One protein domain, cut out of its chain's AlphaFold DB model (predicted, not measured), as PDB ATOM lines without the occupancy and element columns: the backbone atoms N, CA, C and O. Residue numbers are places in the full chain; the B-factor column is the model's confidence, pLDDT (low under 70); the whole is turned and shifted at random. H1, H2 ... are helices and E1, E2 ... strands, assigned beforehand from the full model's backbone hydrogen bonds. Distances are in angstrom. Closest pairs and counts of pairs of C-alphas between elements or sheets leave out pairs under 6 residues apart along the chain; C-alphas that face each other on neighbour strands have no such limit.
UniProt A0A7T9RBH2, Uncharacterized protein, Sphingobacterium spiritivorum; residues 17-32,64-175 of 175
ATOM      1  N   GLU A  17     118.508 168.814 110.803       84.88
ATOM      2  CA  GLU A  17     117.733 169.972 111.260       84.88
ATOM      3  C   GLU A  17     116.766 169.592 112.391       84.88
ATOM      4  O   GLU A  17     116.476 170.430 113.240       84.88
ATOM      5  N   HIS A  18     116.334 168.327 112.450       87.12
ATOM      6  CA  HIS A  18     115.341 167.826 113.406       87.12
ATOM      7  C   HIS A  18     115.923 166.993 114.546       87.12
ATOM      8  O   HIS A  18     115.301 166.870 115.599       87.12
ATOM      9  N   VAL A  19     117.098 166.395 114.357       89.88
ATOM     10  CA  VAL A  19     117.715 165.499 115.336       89.88
ATOM     11  C   VAL A  19     119.208 165.772 115.419       89.88
ATOM     12  O   VAL A  19     119.895 165.877 114.403       89.88
ATOM     13  N   SER A  20     119.738 165.826 116.638       92.94
ATOM     14  CA  SER A  20     121.177 165.743 116.876       92.94
ATOM     15  C   SER A  20     121.556 164.579 117.763       92.94
ATOM     16  O   SER A  20     120.872 164.260 118.731       92.94
ATOM     17  N   ASN A  21     122.692 163.974 117.431       95.00
ATOM     18  CA  ASN A  21     123.324 162.922 118.203       95.00
ATOM     19  C   ASN A  21     124.845 162.982 117.956       95.00
ATOM     20  O   ASN A  21     125.245 163.152 116.804       95.00
ATOM     21  N   PRO A  22     125.713 162.820 118.969       96.00
ATOM     22  CA  PRO A  22     127.169 162.874 118.789       96.00
ATOM     23  C   PRO A  22     127.749 161.843 117.812       96.00
ATOM     24  O   PRO A  22     128.854 162.036 117.310       96.00
ATOM     25  N   TYR A  23     127.020 160.762 117.530       96.19
ATOM     26  CA  TYR A  23     127.403 159.747 116.548       96.19
ATOM     27  C   TYR A  23     126.987 160.091 115.111       96.19
ATOM     28  O   TYR A  23     127.277 159.326 114.192       96.19
ATOM     29  N   ILE A  24     126.309 161.220 114.900       92.94
ATOM     30  CA  ILE A  24     125.712 161.610 113.623       92.94
ATOM     31  C   ILE A  24     126.214 163.005 113.247       92.94
ATOM     32  O   ILE A  24     125.868 164.003 113.879       92.94
ATOM     33  N   SER A  25     127.012 163.098 112.185       91.75
ATOM     34  CA  SER A  25     127.475 164.374 111.643       91.75
ATOM     35  C   SER A  25     127.742 164.286 110.139       91.75
ATOM     36  O   SER A  25     127.799 163.212 109.547       91.75
ATOM     37  N   GLN A  26     127.937 165.428 109.479       90.12
ATOM     38  CA  GLN A  26     128.332 165.408 108.065       90.12
ATOM     39  C   GLN A  26     129.724 164.794 107.857       90.12
ATOM     40  O   GLN A  26     129.979 164.212 106.810       90.12
ATOM     41  N   SER A  27     130.621 164.881 108.847       93.31
ATOM     42  CA  SER A  27     131.995 164.384 108.707       93.31
ATOM     43  C   SER A  27     132.101 162.862 108.743       93.31
ATOM     44  O   SER A  27     133.106 162.328 108.285       93.31
ATOM     45  N   ASN A  28     131.115 162.162 109.311       95.44
ATOM     46  CA  ASN A  28     131.076 160.700 109.327       95.44
ATOM     47  C   ASN A  28     129.952 160.114 108.463       95.44
ATOM     48  O   ASN A  28     129.726 158.907 108.512       95.44
ATOM     49  N   ARG A  29     129.258 160.935 107.672       94.00
ATOM     50  CA  ARG A  29     128.229 160.466 106.747       94.00
ATOM     51  C   ARG A  29     128.857 159.639 105.625       94.00
ATOM     52  O   ARG A  29     129.837 160.059 105.020       94.00
ATOM     53  N   ILE A  30     128.254 158.494 105.326       94.88
ATOM     54  CA  ILE A  30     128.629 157.631 104.205       94.88
ATOM     55  C   ILE A  30     127.729 157.999 103.024       94.88
ATOM     56  O   ILE A  30     126.508 157.859 103.094       94.88
ATOM     57  N   THR A  31     128.325 158.505 101.947       92.19
ATOM     58  CA  THR A  31     127.610 158.939 100.729       92.19
ATOM     59  C   THR A  31     127.929 158.076  99.512       92.19
ATOM     60  O   THR A  31     127.363 158.289  98.442       92.19
ATOM     61  N   ASN A  32     128.817 157.093  99.672       94.06
ATOM     62  CA  ASN A  32     129.240 156.168  98.631       94.06
ATOM     63  C   ASN A  32     128.842 154.732  99.014       94.06
ATOM     64  O   ASN A  32     129.156 154.264 100.110       94.06
ATOM     65  N   THR A  64     119.934 157.051 105.325       87.00
ATOM     66  CA  THR A  64     121.115 157.778 105.771       87.00
ATOM     67  C   THR A  64     122.027 156.884 106.573       87.00
ATOM     68  O   THR A  64     121.603 156.314 107.576       87.00
ATOM     69  N   TYR A  65     123.286 156.814 106.140       93.62
ATOM     70  CA  TYR A  65     124.321 155.994 106.749       93.62
ATOM     71  C   TYR A  65     125.429 156.858 107.344       93.62
ATOM     72  O   TYR A  65     125.867 157.836 106.732       93.62
ATOM     73  N   TYR A  66     125.918 156.470 108.517       96.00
ATOM     74  CA  TYR A  66     127.025 157.129 109.205       96.00
ATOM     75  C   TYR A  66     128.022 156.093 109.713       96.00
ATOM     76  O   TYR A  66     127.631 155.090 110.303       96.00
ATOM     77  N   ARG A  67     129.317 156.337 109.521       97.94
ATOM     78  CA  ARG A  67     130.383 155.526 110.117       97.94
ATOM     79  C   ARG A  67     130.410 155.767 111.627       97.94
ATOM     80  O   ARG A  67     130.440 156.915 112.075       97.94
ATOM     81  N   ILE A  68     130.486 154.693 112.405       98.25
ATOM     82  CA  ILE A  68     130.683 154.749 113.857       98.25
ATOM     83  C   ILE A  68     131.986 154.050 114.249       98.25
ATOM     84  O   ILE A  68     132.353 153.015 113.695       98.25
ATOM     85  N   GLN A  69     132.674 154.638 115.225       97.56
ATOM     86  CA  GLN A  69     133.810 154.047 115.923       97.56
ATOM     87  C   GLN A  69     133.468 153.965 117.410       97.56
ATOM     88  O   GLN A  69     133.185 154.986 118.040       97.56
ATOM     89  N   TYR A  70     133.480 152.762 117.977       97.69
ATOM     90  CA  TYR A  70     133.156 152.542 119.385       97.69
ATOM     91  C   TYR A  70     134.009 151.412 119.957       97.69
ATOM     92  O   TYR A  70     134.036 150.315 119.410       97.69
ATOM     93  N   LYS A  71     134.738 151.682 121.048       96.19
ATOM     94  CA  LYS A  71     135.635 150.710 121.710       96.19
ATOM     95  C   LYS A  71     136.559 149.955 120.730       96.19
ATOM     96  O   LYS A  71     136.705 148.741 120.811       96.19
ATOM     97  N   ASN A  72     137.202 150.692 119.817       94.88
ATOM     98  CA  ASN A  72     138.097 150.174 118.765       94.88
ATOM     99  C   ASN A  72     137.426 149.263 117.720       94.88
ATOM    100  O   ASN A  72     138.116 148.548 116.994       94.88
ATOM    101  N   LYS A  73     136.095 149.279 117.638       97.19
ATOM    102  CA  LYS A  73     135.327 148.616 116.588       97.19
ATOM    103  C   LYS A  73     134.753 149.649 115.634       97.19
ATOM    104  O   LYS A  73     134.276 150.701 116.062       97.19
ATOM    105  N   GLU A  74     134.800 149.318 114.350       97.56
ATOM    106  CA  GLU A  74     134.148 150.081 113.292       97.56
ATOM    107  C   GLU A  74     132.810 149.438 112.943       97.56
ATOM    108  O   GLU A  74     132.704 148.213 112.868       97.56
ATOM    109  N   GLY A  75     131.811 150.275 112.691       98.38
ATOM    110  CA  GLY A  75     130.512 149.863 112.189       98.38
ATOM    111  C   GLY A  75     129.831 150.986 111.423       98.38
ATOM    112  O   GLY A  75     130.458 151.990 111.059       98.38
ATOM    113  N   TYR A  76     128.528 150.839 111.220       98.06
ATOM    114  CA  TYR A  76     127.700 151.887 110.639       98.06
ATOM    115  C   TYR A  76     126.362 152.028 111.365       98.06
ATOM    116  O   TYR A  76     125.883 151.109 112.024       98.06
ATOM    117  N   ILE A  77     125.783 153.216 111.246       97.38
ATOM    118  CA  ILE A  77     124.448 153.557 111.724       97.38
ATOM    119  C   ILE A  77     123.602 153.835 110.494       97.38
ATOM    120  O   ILE A  77     123.994 154.673 109.683       97.38
ATOM    121  N   SER A  78     122.456 153.180 110.371       92.88
ATOM    122  CA  SER A  78     121.394 153.599 109.456       92.88
ATOM    123  C   SER A  78     120.260 154.198 110.262       92.88
ATOM    124  O   SER A  78     119.912 153.649 111.304       92.88
ATOM    125  N   LEU A  79     119.658 155.291 109.814       88.62
ATOM    126  CA  LEU A  79     118.548 155.870 110.560       88.62
ATOM    127  C   LEU A  79     117.544 156.614 109.686       88.62
ATOM    128  O   LEU A  79     117.873 157.129 108.617       88.62
ATOM    129  N   MET A  80     116.323 156.671 110.198       85.50
ATOM    130  CA  MET A  80     115.174 157.356 109.637       85.50
ATOM    131  C   MET A  80     114.553 158.235 110.717       85.50
ATOM    132  O   MET A  80     114.402 157.818 111.867       85.50
ATOM    133  N   TYR A  81     114.158 159.441 110.331       86.56
ATOM    134  CA  TYR A  81     113.294 160.293 111.137       86.56
ATOM    135  C   TYR A  81     111.898 160.292 110.534       86.56
ATOM    136  O   TYR A  81     111.744 160.309 109.307       86.56
ATOM    137  N   SER A  82     110.895 160.344 111.401       84.00
ATOM    138  CA  SER A  82     109.554 160.714 111.001       84.00
ATOM    139  C   SER A  82     108.939 161.731 111.943       84.00
ATOM    140  O   SER A  82     109.105 161.665 113.161       84.00
ATOM    141  N   LYS A  83     108.206 162.661 111.339       83.31
ATOM    142  CA  LYS A  83     107.427 163.655 112.053       83.31
ATOM    143  C   LYS A  83     106.130 163.033 112.567       83.31
ATOM    144  O   LYS A  83     105.438 162.356 111.804       83.31
ATOM    145  N   GLY A  84     105.792 163.304 113.822       76.88
ATOM    146  CA  GLY A  84     104.508 162.899 114.395       76.88
ATOM    147  C   GLY A  84     103.323 163.647 113.786       76.88
ATOM    148  O   GLY A  84     103.429 164.826 113.439       76.88
ATOM    149  N   ASP A  85     102.176 162.977 113.684       73.38
ATOM    150  CA  ASP A  85     100.894 163.550 113.250       73.38
ATOM    151  C   ASP A  85      99.826 163.578 114.365       73.38
ATOM    152  O   ASP A  85      98.681 163.964 114.124       73.38
ATOM    153  N   GLY A  86     100.199 163.238 115.603       70.31
ATOM    154  CA  GLY A  86      99.316 163.247 116.766       70.31
ATOM    155  C   GLY A  86      99.998 162.719 118.027       70.31
ATOM    156  O   GLY A  86     101.156 162.319 117.989       70.31
ATOM    157  N   GLU A  87      99.267 162.719 119.142       71.50
ATOM    158  CA  GLU A  87      99.767 162.236 120.433       71.50
ATOM    159  C   GLU A  87     100.026 160.720 120.397       71.50
ATOM    160  O   GLU A  87      99.131 159.916 120.102       71.50
ATOM    161  N   GLN A  88     101.249 160.311 120.720       75.44
ATOM    162  CA  GLN A  88     101.622 158.912 120.850       75.44
ATOM    163  C   GLN A  88     101.010 158.322 122.120       75.44
ATOM    164  O   GLN A  88     101.475 158.525 123.239       75.44
ATOM    165  N   THR A  89      99.977 157.512 121.927       79.62
ATOM    166  CA  THR A  89      99.242 156.861 123.021       79.62
ATOM    167  C   THR A  89      99.915 155.592 123.542       79.62
ATOM    168  O   THR A  89      99.508 155.050 124.571       79.62
ATOM    169  N   ARG A  90     100.937 155.087 122.845       84.06
ATOM    170  CA  ARG A  90     101.626 153.838 123.177       84.06
ATOM    171  C   ARG A  90     102.894 154.100 123.974       84.06
ATOM    172  O   ARG A  90     103.634 155.044 123.706       84.06
ATOM    173  N   SER A  91     103.189 153.217 124.926       89.81
ATOM    174  CA  SER A  91     104.471 153.264 125.626       89.81
ATOM    175  C   SER A  91     105.626 152.890 124.690       89.81
ATOM    176  O   SER A  91     105.432 152.212 123.678       89.81
ATOM    177  N   ILE A  92     106.849 153.306 125.034       91.94
ATOM    178  CA  ILE A  92     108.030 152.911 124.257       91.94
ATOM    179  C   ILE A  92     108.233 151.395 124.291       91.94
ATOM    180  O   ILE A  92     108.609 150.809 123.282       91.94
ATOM    181  N   GLU A  93     107.892 150.750 125.410       93.62
ATOM    182  CA  GLU A  93     107.837 149.300 125.523       93.62
ATOM    183  C   GLU A  93     106.899 148.691 124.480       93.62
ATOM    184  O   GLU A  93     107.330 147.848 123.698       93.62
ATOM    185  N   ASP A  94     105.651 149.159 124.395       89.44
ATOM    186  CA  ASP A  94     104.675 148.624 123.438       89.44
ATOM    187  C   ASP A  94     105.140 148.779 121.987       89.44
ATOM    188  O   ASP A  94     104.917 147.881 121.168       89.44
ATOM    189  N   ILE A  95     105.766 149.916 121.666       87.12
ATOM    190  CA  ILE A  95     106.324 150.199 120.340       87.12
ATOM    191  C   ILE A  95     107.438 149.197 120.038       87.12
ATOM    192  O   ILE A  95     107.319 148.434 119.079       87.12
ATOM    193  N   THR A  96     108.478 149.147 120.875       90.31
ATOM    194  CA  THR A  96     109.627 148.246 120.700       90.31
ATOM    195  C   THR A  96     109.178 146.790 120.587       90.31
ATOM    196  O   THR A  96     109.614 146.075 119.687       90.31
ATOM    197  N   GLU A  97     108.251 146.362 121.444       89.12
ATOM    198  CA  GLU A  97     107.761 144.987 121.474       89.12
ATOM    199  C   GLU A  97     106.921 144.620 120.252       89.12
ATOM    200  O   GLU A  97     106.983 143.492 119.764       89.12
ATOM    201  N   SER A  98     106.146 145.564 119.722       85.75
ATOM    202  CA  SER A  98     105.347 145.312 118.519       85.75
ATOM    203  C   SER A  98     106.200 145.216 117.270       85.75
ATOM    204  O   SER A  98     105.935 144.361 116.427       85.75
ATOM    205  N   TYR A  99     107.234 146.050 117.168       83.25
ATOM    206  CA  TYR A  99     108.205 145.955 116.083       83.25
ATOM    207  C   TYR A  99     108.973 144.642 116.141       83.25
ATOM    208  O   TYR A  99     109.018 143.929 115.139       83.25
ATOM    209  N   LEU A 100     109.492 144.280 117.318       86.69
ATOM    210  CA  LEU A 100     110.170 143.004 117.504       86.69
ATOM    211  C   LEU A 100     109.261 141.843 117.090       86.69
ATOM    212  O   LEU A 100     109.654 141.045 116.246       86.69
ATOM    213  N   LYS A 101     108.022 141.784 117.600       84.62
ATOM    214  CA  LYS A 101     107.057 140.721 117.269       84.62
ATOM    215  C   LYS A 101     106.701 140.659 115.786       84.62
ATOM    216  O   LYS A 101     106.537 139.566 115.256       84.62
ATOM    217  N   GLY A 102     106.605 141.806 115.114       79.75
ATOM    218  CA  GLY A 102     106.365 141.872 113.671       79.75
ATOM    219  C   GLY A 102     107.516 141.311 112.828       79.75
ATOM    220  O   GLY A 102     107.283 140.872 111.704       79.75
ATOM    221  N   LEU A 103     108.737 141.290 113.370       70.31
ATOM    222  CA  LEU A 103     109.949 140.807 112.701       70.31
ATOM    223  C   LEU A 103     110.285 139.345 113.006       70.31
ATOM    224  O   LEU A 103     111.214 138.806 112.402       70.31
ATOM    225  N   LEU A 104     109.533 138.682 113.890       68.00
ATOM    226  CA  LEU A 104     109.711 137.266 114.224       68.00
ATOM    227  C   LEU A 104     109.251 136.364 113.064       68.00
ATOM    228  O   LEU A 104     108.339 135.553 113.193       68.00
ATOM    229  N   SER A 105     109.904 136.469 111.908       56.41
ATOM    230  CA  SER A 105     109.789 135.533 110.785       56.41
ATOM    231  C   SER A 105     110.584 134.249 111.075       56.41
ATOM    232  O   SER A 105     111.411 133.834 110.269       56.41
ATOM    233  N   GLY A 106     110.380 133.643 112.252       58.03
ATOM    234  CA  GLY A 106     111.064 132.414 112.683       58.03
ATOM    235  C   GLY A 106     112.115 132.569 113.789       58.03
ATOM    236  O   GLY A 106     112.746 131.579 114.146       58.03
ATOM    237  N   TYR A 107     112.294 133.764 114.357       64.44
ATOM    238  CA  TYR A 107     113.104 133.937 115.567       64.44
ATOM    239  C   TYR A 107     112.296 133.649 116.838       64.44
ATOM    240  O   TYR A 107     111.096 133.929 116.892       64.44
ATOM    241  N   VAL A 108     112.969 133.139 117.872       77.25
ATOM    242  CA  VAL A 108     112.399 132.984 119.213       77.25
ATOM    243  C   VAL A 108     112.506 134.329 119.927       77.25
ATOM    244  O   VAL A 108     113.581 134.903 120.074       77.25
ATOM    245  N   TYR A 109     111.358 134.873 120.312       76.31
ATOM    246  CA  TYR A 109     111.229 136.204 120.903       76.31
ATOM    247  C   TYR A 109     112.062 136.382 122.181       76.31
ATOM    248  O   TYR A 109     112.564 137.472 122.466       76.31
ATOM    249  N   GLU A 110     112.194 135.305 122.947       80.00
ATOM    250  CA  GLU A 110     112.906 135.227 124.217       80.00
ATOM    251  C   GLU A 110     114.430 135.346 124.061       80.00
ATOM    252  O   GLU A 110     115.100 135.710 125.024       80.00
ATOM    253  N   ASP A 111     114.969 135.125 122.858       87.19
ATOM    254  CA  ASP A 111     116.412 135.200 122.595       87.19
ATOM    255  C   ASP A 111     116.913 136.647 122.452       87.19
ATOM    256  O   ASP A 111     118.117 136.902 122.416       87.19
ATOM    257  N   PHE A 112     116.005 137.622 122.364       92.88
ATOM    258  CA  PHE A 112     116.371 139.022 122.186       92.88
ATOM    259  C   PHE A 112     116.647 139.720 123.513       92.88
ATOM    260  O   PHE A 112     115.807 139.755 124.418       92.88
ATOM    261  N   ILE A 113     117.786 140.405 123.567       95.69
ATOM    262  CA  ILE A 113     118.080 141.385 124.607       95.69
ATOM    263  C   ILE A 113     117.334 142.671 124.264       95.69
ATOM    264  O   ILE A 113     117.343 143.121 123.119       95.69
ATOM    265  N   LYS A 114     116.681 143.252 125.269       95.88
ATOM    266  CA  LYS A 114     115.820 144.431 125.155       95.88
ATOM    267  C   LYS A 114     116.140 145.415 126.265       95.88
ATOM    268  O   LYS A 114     116.463 145.013 127.383       95.88
ATOM    269  N   GLY A 115     115.977 146.700 125.994       97.25
ATOM    270  CA  GLY A 115     116.086 147.704 127.039       97.25
ATOM    271  C   GLY A 115     115.435 149.021 126.672       97.25
ATOM    272  O   GLY A 115     115.138 149.300 125.514       97.25
ATOM    273  N   TYR A 116     115.218 149.831 127.704       97.88
ATOM    274  CA  TYR A 116     114.494 151.090 127.606       97.88
ATOM    275  C   TYR A 116     115.242 152.192 128.350       97.88
ATOM    276  O   TYR A 116     115.887 151.949 129.377       97.88
ATOM    277  N   VAL A 117     115.139 153.408 127.829       97.75
ATOM    278  CA  VAL A 117     115.641 154.648 128.419       97.75
ATOM    279  C   VAL A 117     114.475 155.627 128.461       97.75
ATOM    280  O   VAL A 117     113.890 155.951 127.431       97.75
ATOM    281  N   LYS A 118     114.127 156.100 129.659       95.31
ATOM    282  CA  LYS A 118     113.053 157.076 129.864       95.31
ATOM    283  C   LYS A 118     113.623 158.336 130.496       95.31
ATOM    284  O   LYS A 118     114.053 158.317 131.644       95.31
ATOM    285  N   GLN A 119     113.619 159.420 129.735       92.94
ATOM    286  CA  GLN A 119     113.990 160.760 130.172       92.94
ATOM    287  C   GLN A 119     112.757 161.674 130.143       92.94
ATOM    288  O   GLN A 119     111.670 161.288 129.703       92.94
ATOM    289  N   GLN A 120     112.917 162.907 130.629       89.44
ATOM    290  CA  GLN A 120     111.818 163.869 130.709       89.44
ATOM    291  C   GLN A 120     111.164 164.109 129.340       89.44
ATOM    292  O   GLN A 120     109.947 163.991 129.229       89.44
ATOM    293  N   ASN A 121     111.974 164.361 128.306       88.62
ATOM    294  CA  ASN A 121     111.505 164.775 126.977       88.62
ATOM    295  C   ASN A 121     111.602 163.673 125.915       88.62
ATOM    296  O   ASN A 121     111.190 163.879 124.777       88.62
ATOM    297  N   LEU A 122     112.154 162.518 126.274       92.88
ATOM    298  CA  LEU A 122     112.521 161.482 125.323       92.88
ATOM    299  C   LEU A 122     112.359 160.113 125.958       92.88
ATOM    300  O   LEU A 122     112.831 159.874 127.070       92.88
ATOM    301  N   HIS A 123     111.719 159.204 125.238       95.12
ATOM    302  CA  HIS A 123     111.740 157.784 125.546       95.12
ATOM    303  C   HIS A 123     112.391 157.044 124.384       95.12
ATOM    304  O   HIS A 123     112.097 157.336 123.231       95.12
ATOM    305  N   GLY A 124     113.236 156.065 124.673       96.69
ATOM    306  CA  GLY A 124     113.750 155.167 123.652       96.69
ATOM    307  C   GLY A 124     113.798 153.727 124.126       96.69
ATOM    308  O   GLY A 124     113.877 153.445 125.323       96.69
ATOM    309  N   GLY A 125     113.692 152.821 123.170       97.69
ATOM    310  CA  GLY A 125     113.755 151.387 123.368       97.69
ATOM    311  C   GLY A 125     114.658 150.777 122.316       97.69
ATOM    312  O   GLY A 125     114.796 151.312 121.218       97.69
ATOM    313  N   PHE A 126     115.298 149.673 122.655       97.88
ATOM    314  CA  PHE A 126     116.151 148.945 121.733       97.88
ATOM    315  C   PHE A 126     115.970 147.448 121.914       97.88
ATOM    316  O   PHE A 126     115.578 146.982 122.990       97.88
ATOM    317  N   TYR A 127     116.296 146.698 120.869       96.44
ATOM    318  CA  TYR A 127     116.459 145.258 120.963       96.44
ATOM    319  C   TYR A 127     117.562 144.762 120.039       96.44
ATOM    320  O   TYR A 127     117.905 145.398 119.041       96.44
ATOM    321  N   PHE A 128     118.093 143.588 120.359       95.62
ATOM    322  CA  PHE A 128     118.982 142.862 119.471       95.62
ATOM    323  C   PHE A 128     119.053 141.373 119.801       95.62
ATOM    324  O   PHE A 128     118.858 140.965 120.945       95.62
ATOM    325  N   ASN A 129     119.373 140.565 118.790       93.06
ATOM    326  CA  ASN A 129     119.734 139.164 118.981       93.06
ATOM    327  C   ASN A 129     121.254 139.075 119.258       93.06
ATOM    328  O   ASN A 129     122.035 139.639 118.476       93.06
ATOM    329  N   PRO A 130     121.693 138.417 120.350       92.38
ATOM    330  CA  PRO A 130     123.112 138.260 120.672       92.38
ATOM    331  C   PRO A 130     123.894 137.443 119.627       92.38
ATOM    332  O   PRO A 130     125.097 137.647 119.501       92.38
ATOM    333  N   GLU A 131     123.226 136.604 118.832       90.44
ATOM    334  CA  GLU A 131     123.821 135.799 117.752       90.44
ATOM    335  C   GLU A 131     124.132 136.609 116.479       90.44
ATOM    336  O   GLU A 131     124.667 136.074 115.509       90.44
ATOM    337  N   ASN A 132     123.805 137.903 116.449       90.88
ATOM    338  CA  ASN A 132     124.059 138.810 115.323       90.88
ATOM    339  C   ASN A 132     124.772 140.089 115.808       90.88
ATOM    340  O   ASN A 132     125.021 140.230 117.000       90.88
ATOM    341  N   PHE A 133     125.075 141.040 114.925       94.56
ATOM    342  CA  PHE A 133     125.760 142.305 115.237       94.56
ATOM    343  C   PHE A 133     124.855 143.550 115.197       94.56
ATOM    344  O   PHE A 133     125.251 144.602 115.697       94.56
ATOM    345  N   GLY A 134     123.652 143.451 114.624       95.62
ATOM    346  CA  GLY A 134     122.745 144.593 114.447       95.62
ATOM    347  C   GLY A 134     121.912 144.922 115.684       95.62
ATOM    348  O   GLY A 134     121.450 144.024 116.393       95.62
ATOM    349  N   THR A 135     121.738 146.208 115.977       97.75
ATOM    350  CA  THR A 135     120.956 146.703 117.120       97.75
ATOM    351  C   THR A 135     119.904 147.687 116.652       97.75
ATOM    352  O   THR A 135     120.250 148.748 116.146       97.75
ATOM    353  N   GLU A 136     118.634 147.363 116.880       96.00
ATOM    354  CA  GLU A 136     117.501 148.201 116.493       96.00
ATOM    355  C   GLU A 136     117.124 149.138 117.636       96.00
ATOM    356  O   GLU A 136     117.017 148.711 118.788       96.00
ATOM    357  N   ILE A 137     116.924 150.416 117.324       97.12
ATOM    358  CA  ILE A 137     116.683 151.495 118.280       97.12
ATOM    359  C   ILE A 137     115.495 152.335 117.811       97.12
ATOM    360  O   ILE A 137     115.463 152.841 116.692       97.12
ATOM    361  N   PHE A 138     114.551 152.554 118.720       93.75
ATOM    362  CA  PHE A 138     113.383 153.407 118.545       93.75
ATOM    363  C   PHE A 138     113.461 154.530 119.561       93.75
ATOM    364  O   PHE A 138     113.675 154.279 120.746       93.75
ATOM    365  N   ILE A 139     113.279 155.763 119.115       93.88
ATOM    366  CA  ILE A 139     113.310 156.942 119.971       93.88
ATOM    367  C   ILE A 139     112.100 157.793 119.641       93.88
ATOM    368  O   ILE A 139     111.787 158.020 118.476       93.88
ATOM    369  N   TYR A 140     111.441 158.270 120.680       91.38
ATOM    370  CA  TYR A 140     110.256 159.090 120.596       91.38
ATOM    371  C   TYR A 140     110.425 160.354 121.443       91.38
ATOM    372  O   TYR A 140     110.859 160.302 122.602       91.38
ATOM    373  N   SER A 141     110.063 161.485 120.846       89.88
ATOM    374  CA  SER A 141     110.062 162.805 121.462       89.88
ATOM    375  C   SER A 141     108.690 163.123 122.037       89.88
ATOM    376  O   SER A 141     107.739 163.301 121.283       89.88
ATOM    377  N   LYS A 142     108.580 163.289 123.359       82.44
ATOM    378  CA  LYS A 142     107.298 163.675 123.978       82.44
ATOM    379  C   LYS A 142     106.807 165.067 123.572       82.44
ATOM    380  O   LYS A 142     105.622 165.217 123.335       82.44
ATOM    381  N   PRO A 143     107.649 166.119 123.514       81.31
ATOM    382  CA  PRO A 143     107.142 167.457 123.209       81.31
ATOM    383  C   PRO A 143     106.727 167.643 121.747       81.31
ATOM    384  O   PRO A 143     105.990 168.576 121.442       81.31
ATOM    385  N   ARG A 144     107.279 166.828 120.842       81.31
ATOM    386  CA  ARG A 144     107.141 167.012 119.388       81.31
ATOM    387  C   ARG A 144     106.343 165.918 118.706       81.31
ATOM    388  O   ARG A 144     105.968 166.097 117.558       81.31
ATOM    389  N   GLU A 145     106.131 164.807 119.401       85.75
ATOM    390  CA  GLU A 145     105.561 163.582 118.850       85.75
ATOM    391  C   GLU A 145     106.409 162.944 117.735       85.75
ATOM    392  O   GLU A 145     105.945 162.079 117.004       85.75
ATOM    393  N   ASP A 146     107.669 163.354 117.595       88.69
ATOM    394  CA  ASP A 146     108.567 162.886 116.541       88.69
ATOM    395  C   ASP A 146     109.219 161.543 116.876       88.69
ATOM    396  O   ASP A 146     109.447 161.207 118.044       88.69
ATOM    397  N   PHE A 147     109.605 160.812 115.831       88.50
ATOM    398  CA  PHE A 147     110.197 159.484 115.927       88.50
ATOM    399  C   PHE A 147     111.534 159.397 115.201       88.50
ATOM    400  O   PHE A 147     111.708 159.906 114.094       88.50
ATOM    401  N   VAL A 148     112.464 158.667 115.804       90.19
ATOM    402  CA  VAL A 148     113.678 158.177 115.152       90.19
ATOM    403  C   VAL A 148     113.686 156.663 115.236       90.19
ATOM    404  O   VAL A 148     113.523 156.088 116.312       90.19
ATOM    405  N   TRP A 149     113.923 156.028 114.096       90.56
ATOM    406  CA  TRP A 149     114.307 154.627 114.018       90.56
ATOM    407  C   TRP A 149     115.752 154.571 113.540       90.56
ATOM    408  O   TRP A 149     116.063 155.053 112.455       90.56
ATOM    409  N   ALA A 150     116.637 154.015 114.358       93.69
ATOM    410  CA  ALA A 150     118.019 153.754 113.997       93.69
ATOM    411  C   ALA A 150     118.341 152.260 114.100       93.69
ATOM    412  O   ALA A 150     117.798 151.558 114.949       93.69
ATOM    413  N   SER A 151     119.275 151.813 113.276       95.75
ATOM    414  CA  SER A 151     119.954 150.534 113.409       95.75
ATOM    415  C   SER A 151     121.455 150.785 113.494       95.75
ATOM    416  O   SER A 151     121.984 151.661 112.801       95.75
ATOM    417  N   ILE A 152     122.132 150.075 114.394       98.31
ATOM    418  CA  ILE A 152     123.583 150.144 114.583       98.31
ATOM    419  C   ILE A 152     124.170 148.752 114.365       98.31
ATOM    420  O   ILE A 152     123.968 147.853 115.185       98.31
ATOM    421  N   ASP A 153     124.968 148.623 113.310       98.12
ATOM    422  CA  ASP A 153     125.649 147.390 112.932       98.12
ATOM    423  C   ASP A 153     127.132 147.504 113.264       98.12
ATOM    424  O   ASP A 153     127.897 148.220 112.610       98.12
ATOM    425  N   ILE A 154     127.540 146.801 114.320       98.19
ATOM    426  CA  ILE A 154     128.908 146.822 114.830       98.19
ATOM    427  C   ILE A 154     129.191 145.538 115.614       98.19
ATOM    428  O   ILE A 154     128.380 145.092 116.425       98.19
ATOM    429  N   ASN A 155     130.360 144.932 115.395       96.81
ATOM    430  CA  ASN A 155     130.721 143.687 116.071       96.81
ATOM    431  C   ASN A 155     131.197 143.945 117.513       96.81
ATOM    432  O   ASN A 155     132.390 144.136 117.773       96.81
ATOM    433  N   LEU A 156     130.243 143.975 118.440       97.06
ATOM    434  CA  LEU A 156     130.424 144.190 119.875       97.06
ATOM    435  C   LEU A 156     129.781 143.044 120.669       97.06
ATOM    436  O   LEU A 156     128.796 142.446 120.239       97.06
ATOM    437  N   ASN A 157     130.291 142.781 121.876       95.88
ATOM    438  CA  ASN A 157     129.609 141.882 122.810       95.88
ATOM    439  C   ASN A 157     128.273 142.490 123.291       95.88
ATOM    440  O   ASN A 157     128.034 143.692 123.158       95.88
ATOM    441  N   ALA A 158     127.411 141.661 123.885       96.50
ATOM    442  CA  ALA A 158     126.078 142.076 124.321       96.50
ATOM    443  C   ALA A 158     126.087 143.272 125.293       96.50
ATOM    444  O   ALA A 158     125.309 144.208 125.114       96.50
ATOM    445  N   ALA A 159     126.991 143.282 126.278       97.50
ATOM    446  CA  ALA A 159     127.073 144.363 127.261       97.50
ATOM    447  C   ALA A 159     127.467 145.702 126.615       97.50
ATOM    448  O   ALA A 159     126.910 146.749 126.944       97.50
ATOM    449  N   ASP A 160     128.396 145.672 125.658       98.12
ATOM    450  CA  ASP A 160     128.843 146.860 124.937       98.12
ATOM    451  C   ASP A 160     127.792 147.377 123.951       98.12
ATOM    452  O   ASP A 160     127.663 148.591 123.794       98.12
ATOM    453  N   ARG A 161     127.004 146.486 123.332       97.62
ATOM    454  CA  ARG A 161     125.860 146.868 122.483       97.62
ATOM    455  C   ARG A 161     124.758 147.525 123.288       97.62
ATOM    456  O   ARG A 161     124.271 148.580 122.895       97.62
ATOM    457  N   GLU A 162     124.410 146.951 124.436       98.44
ATOM    458  CA  GLU A 162     123.448 147.562 125.350       98.44
ATOM    459  C   GLU A 162     123.936 148.939 125.830       98.44
ATOM    460  O   GLU A 162     123.176 149.908 125.800       98.44
ATOM    461  N   ALA A 163     125.209 149.057 126.219       98.56
ATOM    462  CA  ALA A 163     125.786 150.333 126.630       98.56
ATOM    463  C   ALA A 163     125.741 151.377 125.502       98.56
ATOM    464  O   ALA A 163     125.344 152.517 125.743       98.56
ATOM    465  N   LEU A 164     126.100 150.989 124.274       98.75
ATOM    466  CA  LEU A 164     126.043 151.863 123.105       98.75
ATOM    467  C   LEU A 164     124.607 152.288 122.776       98.75
ATOM    468  O   LEU A 164     124.369 153.472 122.564       98.75
ATOM    469  N   ALA A 165     123.643 151.365 122.780       98.62
ATOM    470  CA  ALA A 165     122.244 151.690 122.511       98.62
ATOM    471  C   ALA A 165     121.688 152.683 123.542       98.62
ATOM    472  O   ALA A 165     121.071 153.686 123.181       98.62
ATOM    473  N   ARG A 166     121.965 152.460 124.833       98.62
ATOM    474  CA  ARG A 166     121.556 153.376 125.909       98.62
ATOM    475  C   ARG A 166     122.201 154.751 125.777       98.62
ATOM    476  O   ARG A 166     121.516 155.755 125.979       98.62
ATOM    477  N   ASP A 167     123.489 154.804 125.445       98.50
ATOM    478  CA  ASP A 167     124.222 156.057 125.252       98.50
ATOM    479  C   ASP A 167     123.710 156.827 124.027       98.50
ATOM    480  O   ASP A 167     123.433 158.023 124.127       98.50
ATOM    481  N   PHE A 168     123.483 156.130 122.909       98.31
ATOM    482  CA  PHE A 168     122.898 156.696 121.697       98.31
ATOM    483  C   PHE A 168     121.524 157.312 121.985       98.31
ATOM    484  O   PHE A 168     121.297 158.476 121.655       98.31
ATOM    485  N   ILE A 169     120.629 156.582 122.660       98.00
ATOM    486  CA  ILE A 169     119.302 157.096 123.029       98.00
ATOM    487  C   ILE A 169     119.431 158.322 123.941       98.00
ATOM    488  O   ILE A 169     118.827 159.355 123.674       98.00
ATOM    489  N   SER A 170     120.249 158.227 124.993       97.25
ATOM    490  CA  SER A 170     120.367 159.272 126.021       97.25
ATOM    491  C   SER A 170     120.969 160.582 125.513       97.25
ATOM    492  O   SER A 170     120.774 161.612 126.154       97.25
ATOM    493  N   LYS A 171     121.723 160.537 124.409       96.25
ATOM    494  CA  LYS A 171     122.364 161.696 123.769       96.25
ATOM    495  C   LYS A 171     121.626 162.188 122.525       96.25
ATOM    496  O   LYS A 171     122.134 163.065 121.828       96.25
ATOM    497  N   THR A 172     120.472 161.605 122.216       95.31
ATOM    498  CA  THR A 172     119.630 162.074 121.116       95.31
ATOM    499  C   THR A 172     118.813 163.276 121.574       95.31
ATOM    500  O   THR A 172     118.177 163.245 122.622       95.31
ATOM    501  N   GLU A 173     118.797 164.326 120.763       93.50
ATOM    502  CA  GLU A 173     118.006 165.533 120.998       93.50
ATOM    503  C   GLU A 173     117.153 165.841 119.768       93.50
ATOM    504  O   GLU A 173     117.663 165.839 118.647       93.50
ATOM    505  N   PHE A 174     115.871 166.138 119.982       91.06
ATOM    506  CA  PHE A 174     114.945 166.571 118.933       91.06
ATOM    507  C   PHE A 174     114.871 168.102 118.885       91.06
ATOM    508  O   PHE A 174     114.642 168.744 119.915       91.06
ATOM    509  N   ARG A 175     115.025 168.683 117.694       87.25
ATOM    510  CA  ARG A 175     115.216 170.119 117.441       87.25
ATOM    511  C   ARG A 175     114.039 170.809 116.791       87.25
ATOM    512  O   ARG A 175     113.232 170.162 116.095       87.25
TER     513      ARG A 175
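What this domain is: This is residues 17 to 32 and 64 to 175 of the 175 residues of an uncharacterized protein of Sphingobacterium spiritivorum (UniProt A0A7T9RBH2). Look for one twisted sheet of six antiparallel strands, curled round the helix H2, with the helix H1 over E5 and E4 on the opposite face. Residues 17 to 32, with no named element, begin beside the end of the printed part, residues 19 to 20 pairing with 173 to 174, and reach the E1 edge, where 29 to 30 pair with 65 to 66 of E1. The printed part has 128 residues, with two named helices and six named strands in the chain order E1 E2 H1 E3 E4 E5 E6 H2; the sheet's order is E1 - E2 - E6 - E5 - E4 - E3. The class is mixed, in three layers, with helices on both faces of a sheet; the whole is compact, with a radius of gyration of the C-alphas of 14.3 A and spans of 38 by 38 by 26 A.

How they stand to each other: Start at the edge strand E1, residues 64 to 70, which forms a hairpin with E2, residues 73 to 82; N 68 and O 75 are 3.0 A apart, within hydrogen-bond range. E2's other neighbour is E6, residues 147 to 154, antiparallel at 164 degrees, with N 78 and O 151 2.9 A apart. Next come E5, residues 134 to 141, with N 150 and O 137 2.9 A apart, then E4, residues 122 to 128, with N 138 and O 125 2.8 A apart. The other edge strand is E3, residues 113 to 118, with N 126 and O 115 2.9 A apart. E3, E4, E5 and E6 form a meander, each strand the antiparallel neighbour of the one before. The sheet curls round H2, residues 158 to 170; the closest C-alphas of H2 and E4 are those of Ile 169 and Gly 124, 5.9 A apart. H1, residues 92 to 103, is on the opposite face at a height over the sheet of 8.9 A; at 29 degrees to E4 on the local plane, it only just runs along the strands. The closest C-alphas of H1 and E4 are those of Thr 96 and Gly 125, 5.8 A apart. H1 and H2 are apart, and in both every O i to N i+4 pair is within hydrogen-bond range.

Where its parts are: Find C-alpha 64 at (121.115, 157.778, 105.771), where E1 begins its 18.9 A. E2 measures 29.0 A, E5 23.3 A, E6 22.6 A and E4 20.6 A. H2 runs 18.2 A, from C-alpha 158 at (126.078, 142.076, 124.321) to C-alpha 170 at (120.367, 159.272, 126.021).

The domain as a whole: The C-alphas farthest apart, those of Asn 72 and Gly 86, are 41.0 A apart. Residues 33 to 63 are cut out; C-alphas 32 and 64 are 10.9 A apart across the cut. No link between named elements is long. The model's pLDDT is under 70 at residues 104 to 107.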